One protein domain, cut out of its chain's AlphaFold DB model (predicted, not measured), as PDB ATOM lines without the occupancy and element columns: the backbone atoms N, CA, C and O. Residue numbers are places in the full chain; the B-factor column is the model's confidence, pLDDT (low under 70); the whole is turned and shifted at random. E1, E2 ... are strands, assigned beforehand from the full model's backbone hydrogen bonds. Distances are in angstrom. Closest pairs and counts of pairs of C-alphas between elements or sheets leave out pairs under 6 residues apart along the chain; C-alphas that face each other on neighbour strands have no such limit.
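This is residues 2 to 33 and 55 to 72 of the 84 residues of the protein "Fimbrial protein" of Shigella dysenteriae (UniProt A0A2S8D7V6). Picture a small, bent ribbon of three strands in one sheet, with the long strand E2 in the middle, E1 on one side of it and E3 on the other. E2 bends sharply at residue 17; E1 and E2 form a hairpin, E3 runs beside residues 17 to 23 of E2, and no named helix covers either face. The printed part has 50 residues with three named strands in the order E1, E2, E3; the sheet's order is E1, E2, E3, antiparallel throughout. The class is all strand, though only 20 of the 50 residues are in named elements. The whole is only just loose, close to compact, with a radius of gyration of the C-alphas of 11.9 A and spans of 34 by 23 by 17 A.

Start at E2, residues 14 to 23, the inner strand, which bends by 94 degrees at residue 17. On one side look for E1, residues 4 to 7, antiparallel to E2 at 135 degrees: N 4 and O 20 are 2.8 A apart and N 15 and O 6 2.9 A, within hydrogen-bond range. On the other side find E3, residues 58 to 63, antiparallel to E2 at 149 degrees, with N 23 and O 58 at 2.8 A and N 62 and O 19 at 2.8 A. The edge strands E1 and E3 are apart.

Find C-alpha 4 at (114.907, 206.719, 174.015), where E1 begins its 9.9 A. E2 runs 21.6 A from C-alpha 14 at (121.844, 200.435, 169.030). E3 covers 16.0 A and ends at C-alpha 63, (124.908, 208.223, 179.751).

The C-alphas farthest apart, those of Thr 11 and Leu 55, are 34.2 A apart. The link from E1 to E2 is short; the link from E2 to E3 is across the cut, where residues 34 to 54 are not printed and C-alphas 33 and 55 are 16.8 A apart. Mean pLDDT of the printed part is 90.3, and residue 2 is under 70.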
ATOM      1  N   GLU A   2     113.456 207.673 182.034       63.78
ATOM      2  CA  GLU A   2     113.149 206.949 180.793       63.78
ATOM      3  C   GLU A   2     113.692 207.753 179.620       63.78
ATOM      4  O   GLU A   2     113.463 208.959 179.525       63.78
ATOM      5  N   SER A   3     114.477 207.084 178.791       74.81
ATOM      6  CA  SER A   3     115.229 207.656 177.691       74.81
ATOM      7  C   SER A   3     115.053 206.768 176.465       74.81
ATOM      8  O   SER A   3     114.797 205.567 176.568       74.81
ATOM      9  N   LEU A   4     115.116 207.382 175.290       84.31
ATOM     10  CA  LEU A   4     114.907 206.719 174.015       84.31
ATOM     11  C   LEU A   4     116.226 206.087 173.551       84.31
ATOM     12  O   LEU A   4     117.267 206.753 173.625       84.31
ATOM     13  N   PRO A   5     116.212 204.834 173.061       89.62
ATOM     14  CA  PRO A   5     117.392 204.249 172.443       89.62
ATOM     15  C   PRO A   5     117.787 205.065 171.209       89.62
ATOM     16  O   PRO A   5     116.925 205.541 170.467       89.62
ATOM     17  N   ILE A   6     119.092 205.219 170.995       93.81
ATOM     18  CA  ILE A   6     119.651 205.854 169.798       93.81
ATOM     19  C   ILE A   6     120.436 204.825 168.992       93.81
ATOM     20  O   ILE A   6     120.994 203.879 169.551       93.81
ATOM     21  N   PHE A   7     120.462 205.007 167.675       94.81
ATOM     22  CA  PHE A   7     121.030 204.046 166.736       94.81
ATOM     23  C   PHE A   7     122.089 204.713 165.869       94.81
ATOM     24  O   PHE A   7     121.937 205.860 165.450       94.81
ATOM     25  N   ASN A   8     123.166 203.982 165.613       95.88
ATOM     26  CA  ASN A   8     124.273 204.433 164.790       95.88
ATOM     27  C   ASN A   8     123.844 204.516 163.324       95.88
ATOM     28  O   ASN A   8     123.315 203.549 162.780       95.88
ATOM     29  N   THR A   9     124.068 205.667 162.688       96.44
ATOM     30  CA  THR A   9     123.629 205.913 161.304       96.44
ATOM     31  C   THR A   9     124.364 205.057 160.282       96.44
ATOM     32  O   THR A   9     123.814 204.773 159.222       96.44
ATOM     33  N   ASP A  10     125.586 204.635 160.596       94.62
ATOM     34  CA  ASP A  10     126.456 203.920 159.665       94.62
ATOM     35  C   ASP A  10     126.230 202.404 159.747       94.62
ATOM     36  O   ASP A  10     126.324 201.695 158.748       94.62
ATOM     37  N   THR A  11     125.921 201.899 160.946       95.00
ATOM     38  CA  THR A  11     125.805 200.454 161.217       95.00
ATOM     39  C   THR A  11     124.381 199.986 161.512       95.00
ATOM     40  O   THR A  11     124.114 198.788 161.458       95.00
ATOM     41  N   GLY A  12     123.469 200.895 161.863       94.12
ATOM     42  CA  GLY A  12     122.123 200.571 162.344       94.12
ATOM     43  C   GLY A  12     122.084 199.934 163.740       94.12
ATOM     44  O   GLY A  12     121.002 199.602 164.225       94.12
ATOM     45  N   ALA A  13     123.232 199.749 164.400       94.94
ATOM     46  CA  ALA A  13     123.300 199.166 165.733       94.94
ATOM     47  C   ALA A  13     122.809 200.153 166.803       94.94
ATOM     48  O   ALA A  13     123.023 201.362 166.695       94.94
ATOM     49  N   ALA A  14     122.166 199.637 167.851       94.06
ATOM     50  CA  ALA A  14     121.844 200.435 169.030       94.06
ATOM     51  C   ALA A  14     123.133 200.834 169.760       94.06
ATOM     52  O   ALA A  14     124.023 200.000 169.929       94.06
ATOM     53  N   PHE A  15     123.213 202.082 170.220       94.31
ATOM     54  CA  PHE A  15     124.287 202.500 171.117       94.31
ATOM     55  C   PHE A  15     124.104 201.866 172.496       94.31
ATOM     56  O   PHE A  15     123.003 201.850 173.051       94.31
ATOM     57  N   ASN A  16     125.209 201.426 173.083       93.56
ATOM     58  CA  ASN A  16     125.277 201.023 174.478       93.56
ATOM     59  C   ASN A  16     125.615 202.222 175.367       93.56
ATOM     60  O   ASN A  16     126.325 203.146 174.966       93.56
ATOM     61  N   ASN A  17     125.111 202.186 176.604       92.69
ATOM     62  CA  ASN A  17     125.438 203.137 177.674       92.69
ATOM     63  C   ASN A  17     125.117 204.611 177.377       92.69
ATOM     64  O   ASN A  17     125.560 205.491 178.112       92.69
ATOM     65  N   VAL A  18     124.323 204.900 176.345       93.12
ATOM     66  CA  VAL A  18     123.817 206.242 176.047       93.12
ATOM     67  C   VAL A  18     122.436 206.180 175.412       93.12
ATOM     68  O   VAL A  18     122.081 205.245 174.701       93.12
ATOM     69  N   SER A  19     121.630 207.191 175.703       91.94
ATOM     70  CA  SER A  19     120.251 207.308 175.239       91.94
ATOM     71  C   SER A  19     119.848 208.778 175.137       91.94
ATOM     72  O   SER A  19     120.521 209.647 175.693       91.94
ATOM     73  N   LEU A  20     118.756 209.075 174.434       92.75
ATOM     74  CA  LEU A  20     118.238 210.432 174.272       92.75
ATOM     75  C   LEU A  20     117.089 210.690 175.250       92.75
ATOM     76  O   LEU A  20     116.083 209.986 175.233       92.75
ATOM     77  N   ALA A  21     117.198 211.727 176.071       92.81
ATOM     78  CA  ALA A  21     116.080 212.241 176.851       92.81
ATOM     79  C   ALA A  21     115.488 213.484 176.186       92.81
ATOM     80  O   ALA A  21     116.220 214.321 175.657       92.81
ATOM     81  N   ILE A  22     114.162 213.613 176.256       92.06
ATOM     82  CA  ILE A  22     113.423 214.828 175.904       92.06
ATOM     83  C   ILE A  22     112.683 215.293 177.154       92.06
ATOM     84  O   ILE A  22     112.114 214.485 177.893       92.06
ATOM     85  N   GLY A  23     112.714 216.595 177.410       92.19
ATOM     86  CA  GLY A  23     112.197 217.136 178.649       92.19
ATOM     87  C   GLY A  23     111.860 218.613 178.650       92.19
ATOM     88  O   GLY A  23     111.925 219.300 177.626       92.19
ATOM     89  N   ASP A  24     111.477 219.081 179.834       90.88
ATOM     90  CA  ASP A  24     111.143 220.477 180.082       90.88
ATOM     91  C   ASP A  24     112.398 221.361 180.211       90.88
ATOM     92  O   ASP A  24     113.550 220.916 180.174       90.88
ATOM     93  N   SER A  25     112.178 222.666 180.363       85.75
ATOM     94  CA  SER A  25     113.261 223.634 180.541       85.75
ATOM     95  C   SER A  25     114.026 223.468 181.862       85.75
ATOM     96  O   SER A  25     115.160 223.957 181.947       85.75
ATOM     97  N   LEU A  26     113.449 222.773 182.848       87.06
ATOM     98  CA  LEU A  26     114.007 222.521 184.179       87.06
ATOM     99  C   LEU A  26     114.902 221.271 184.219       87.06
ATOM    100  O   LEU A  26     115.624 221.079 185.193       87.06
ATOM    101  N   GLY A  27     114.906 220.464 183.154       87.88
ATOM    102  CA  GLY A  27     115.703 219.239 183.049       87.88
ATOM    103  C   GLY A  27     114.952 217.974 183.471       87.88
ATOM    104  O   GLY A  27     115.565 216.916 183.603       87.88
ATOM    105  N   THR A  28     113.632 218.051 183.657       90.69
ATOM    106  CA  THR A  28     112.794 216.872 183.883       90.69
ATOM    107  C   THR A  28     112.585 216.152 182.557       90.69
ATOM    108  O   THR A  28     112.050 216.733 181.615       90.69
ATOM    109  N   SER A  29     113.003 214.889 182.460       91.56
ATOM    110  CA  SER A  29     112.751 214.043 181.285       91.56
ATOM    111  C   SER A  29     111.367 213.401 181.346       91.56
ATOM    112  O   SER A  29     110.960 212.945 182.419       91.56
ATOM    113  N   TYR A  30     110.710 213.249 180.199       90.44
ATOM    114  CA  TYR A  30     109.387 212.636 180.100       90.44
ATOM    115  C   TYR A  30     109.408 211.421 179.176       90.44
ATOM    116  O   TYR A  30     110.116 211.389 178.170       90.44
ATOM    117  N   LYS A  31     108.604 210.415 179.534       85.69
ATOM    118  CA  LYS A  31     108.386 209.225 178.710       85.69
ATOM    119  C   LYS A  31     107.643 209.601 177.432       85.69
ATOM    120  O   LYS A  31     106.817 210.515 177.447       85.69
ATOM    121  N   SER A  32     107.865 208.854 176.354       83.62
ATOM    122  CA  SER A  32     107.031 208.996 175.156       83.62
ATOM    123  C   SER A  32     105.554 208.777 175.509       83.62
ATOM    124  O   SER A  32     105.220 207.880 176.283       83.62
ATOM    125  N   GLY A  33     104.676 209.630 174.981       85.69
ATOM    126  CA  GLY A  33     103.242 209.627 175.287       85.69
ATOM    127  C   GLY A  33     102.842 210.370 176.568       85.69
ATOM    128  O   GLY A  33     101.655 210.624 176.759       85.69
ATOM    129  N   LEU A  55     106.625 227.187 172.734       90.81
ATOM    130  CA  LEU A  55     106.747 226.000 173.575       90.81
ATOM    131  C   LEU A  55     108.221 225.598 173.614       90.81
ATOM    132  O   LEU A  55     108.845 225.442 172.567       90.81
ATOM    133  N   ASN A  56     108.781 225.472 174.812       91.06
ATOM    134  CA  ASN A  56     110.195 225.169 175.001       91.06
ATOM    135  C   ASN A  56     110.365 223.710 175.410       91.06
ATOM    136  O   ASN A  56     109.729 223.252 176.355       91.06
ATOM    137  N   PHE A  57     111.261 223.014 174.724       90.31
ATOM    138  CA  PHE A  57     111.662 221.647 175.032       90.31
ATOM    139  C   PHE A  57     113.184 221.588 175.056       90.31
ATOM    140  O   PHE A  57     113.857 222.391 174.404       90.31
ATOM    141  N   LYS A  58     113.732 220.632 175.797       92.25
ATOM    142  CA  LYS A  58     115.156 220.304 175.772       92.25
ATOM    143  C   LYS A  58     115.331 218.849 175.380       92.25
ATOM    144  O   LYS A  58     114.518 218.007 175.747       92.25
ATOM    145  N   ALA A  59     116.413 218.573 174.667       91.75
ATOM    146  CA  ALA A  59     116.869 217.224 174.388       91.75
ATOM    147  C   ALA A  59     118.340 217.110 174.793       91.75
ATOM    148  O   ALA A  59     119.112 218.044 174.570       91.75
ATOM    149  N   TRP A  60     118.713 216.005 175.429       93.19
ATOM    150  CA  TRP A  60     120.082 215.771 175.880       93.19
ATOM    151  C   TRP A  60     120.399 214.280 175.952       93.19
ATOM    152  O   TRP A  60     119.503 213.442 176.076       93.19
ATOM    153  N   LEU A  61     121.688 213.956 175.878       92.94
ATOM    154  CA  LEU A  61     122.166 212.588 176.036       92.94
ATOM    155  C   LEU A  61     122.227 212.213 177.518       92.94
ATOM    156  O   LEU A  61     122.710 212.982 178.349       92.94
ATOM    157  N   VAL A  62     121.752 211.013 177.830       91.31
ATOM    158  CA  VAL A  62     121.827 210.394 179.154       91.31
ATOM    159  C   VAL A  62     122.747 209.189 179.048       91.31
ATOM    160  O   VAL A  62     122.402 208.209 178.385       91.31
ATOM    161  N   GLY A  63     123.919 209.295 179.673       88.62
ATOM    162  CA  GLY A  63     124.908 208.223 179.751       88.62
ATOM    163  C   GLY A  63     124.733 207.335 180.986       88.62
ATOM    164  O   GLY A  63     124.148 207.759 181.987       88.62
ATOM    165  N   ALA A  64     125.258 206.114 180.915       84.38
ATOM    166  CA  ALA A  64     125.480 205.247 182.071       84.38
ATOM    167  C   ALA A  64     126.866 205.508 182.701       84.38
ATOM    168  O   ALA A  64     127.605 206.383 182.257       84.38
ATOM    169  N   ALA A  65     127.205 204.773 183.767       82.88
ATOM    170  CA  ALA A  65     128.528 204.861 184.398       82.88
ATOM    171  C   ALA A  65     129.656 204.356 183.477       82.88
ATOM    172  O   ALA A  65     130.786 204.833 183.567       82.88
ATOM    173  N   ASP A  66     129.330 203.411 182.598       89.12
ATOM    174  CA  ASP A  66     130.246 202.872 181.601       89.12
ATOM    175  C   ASP A  66     130.373 203.806 180.391       89.12
ATOM    176  O   ASP A  66     129.486 204.614 180.102       89.12
ATOM    177  N   ALA A  67     131.483 203.676 179.661       91.56
ATOM    178  CA  ALA A  67     131.735 204.490 178.479       91.56
ATOM    179  C   ALA A  67     130.627 204.290 177.420       91.56
ATOM    180  O   ALA A  67     130.263 203.141 177.136       91.56
ATOM    181  N   PRO A  68     130.092 205.381 176.837       91.44
ATOM    182  CA  PRO A  68     129.131 205.294 175.751       91.44
ATOM    183  C   PRO A  68     129.818 204.901 174.445       91.44
ATOM    184  O   PRO A  68     130.975 205.261 174.206       91.44
ATOM    185  N   ASP A  69     129.079 204.213 173.578       92.56
ATOM    186  CA  ASP A  69     129.535 203.979 172.211       92.56
ATOM    187  C   ASP A  69     129.747 205.314 171.475       92.56
ATOM    188  O   ASP A  69     129.069 206.315 171.731       92.56
ATOM    189  N   LEU A  70     130.707 205.331 170.548       90.94
ATOM    190  CA  LEU A  70     131.022 206.497 169.727       90.94
ATOM    191  C   LEU A  70     130.468 206.329 168.314       90.94
ATOM    192  O   LEU A  70     130.506 205.244 167.736       90.94
ATOM    193  N   GLY A  71     130.006 207.432 167.736       93.88
ATOM    194  CA  GLY A  71     129.533 207.474 166.360       93.88
ATOM    195  C   GLY A  71     128.449 208.521 166.155       93.88
ATOM    196  O   GLY A  71     128.059 209.231 167.083       93.88
ATOM    197  N   ASN A  72     127.950 208.585 164.927       95.38
ATOM    198  CA  ASN A  72     126.845 209.460 164.565       95.38
ATOM    199  C   ASN A  72     125.511 208.754 164.817       95.38
ATOM    200  O   ASN A  72     125.378 207.555 164.571       95.38
TER     201      ASN A  72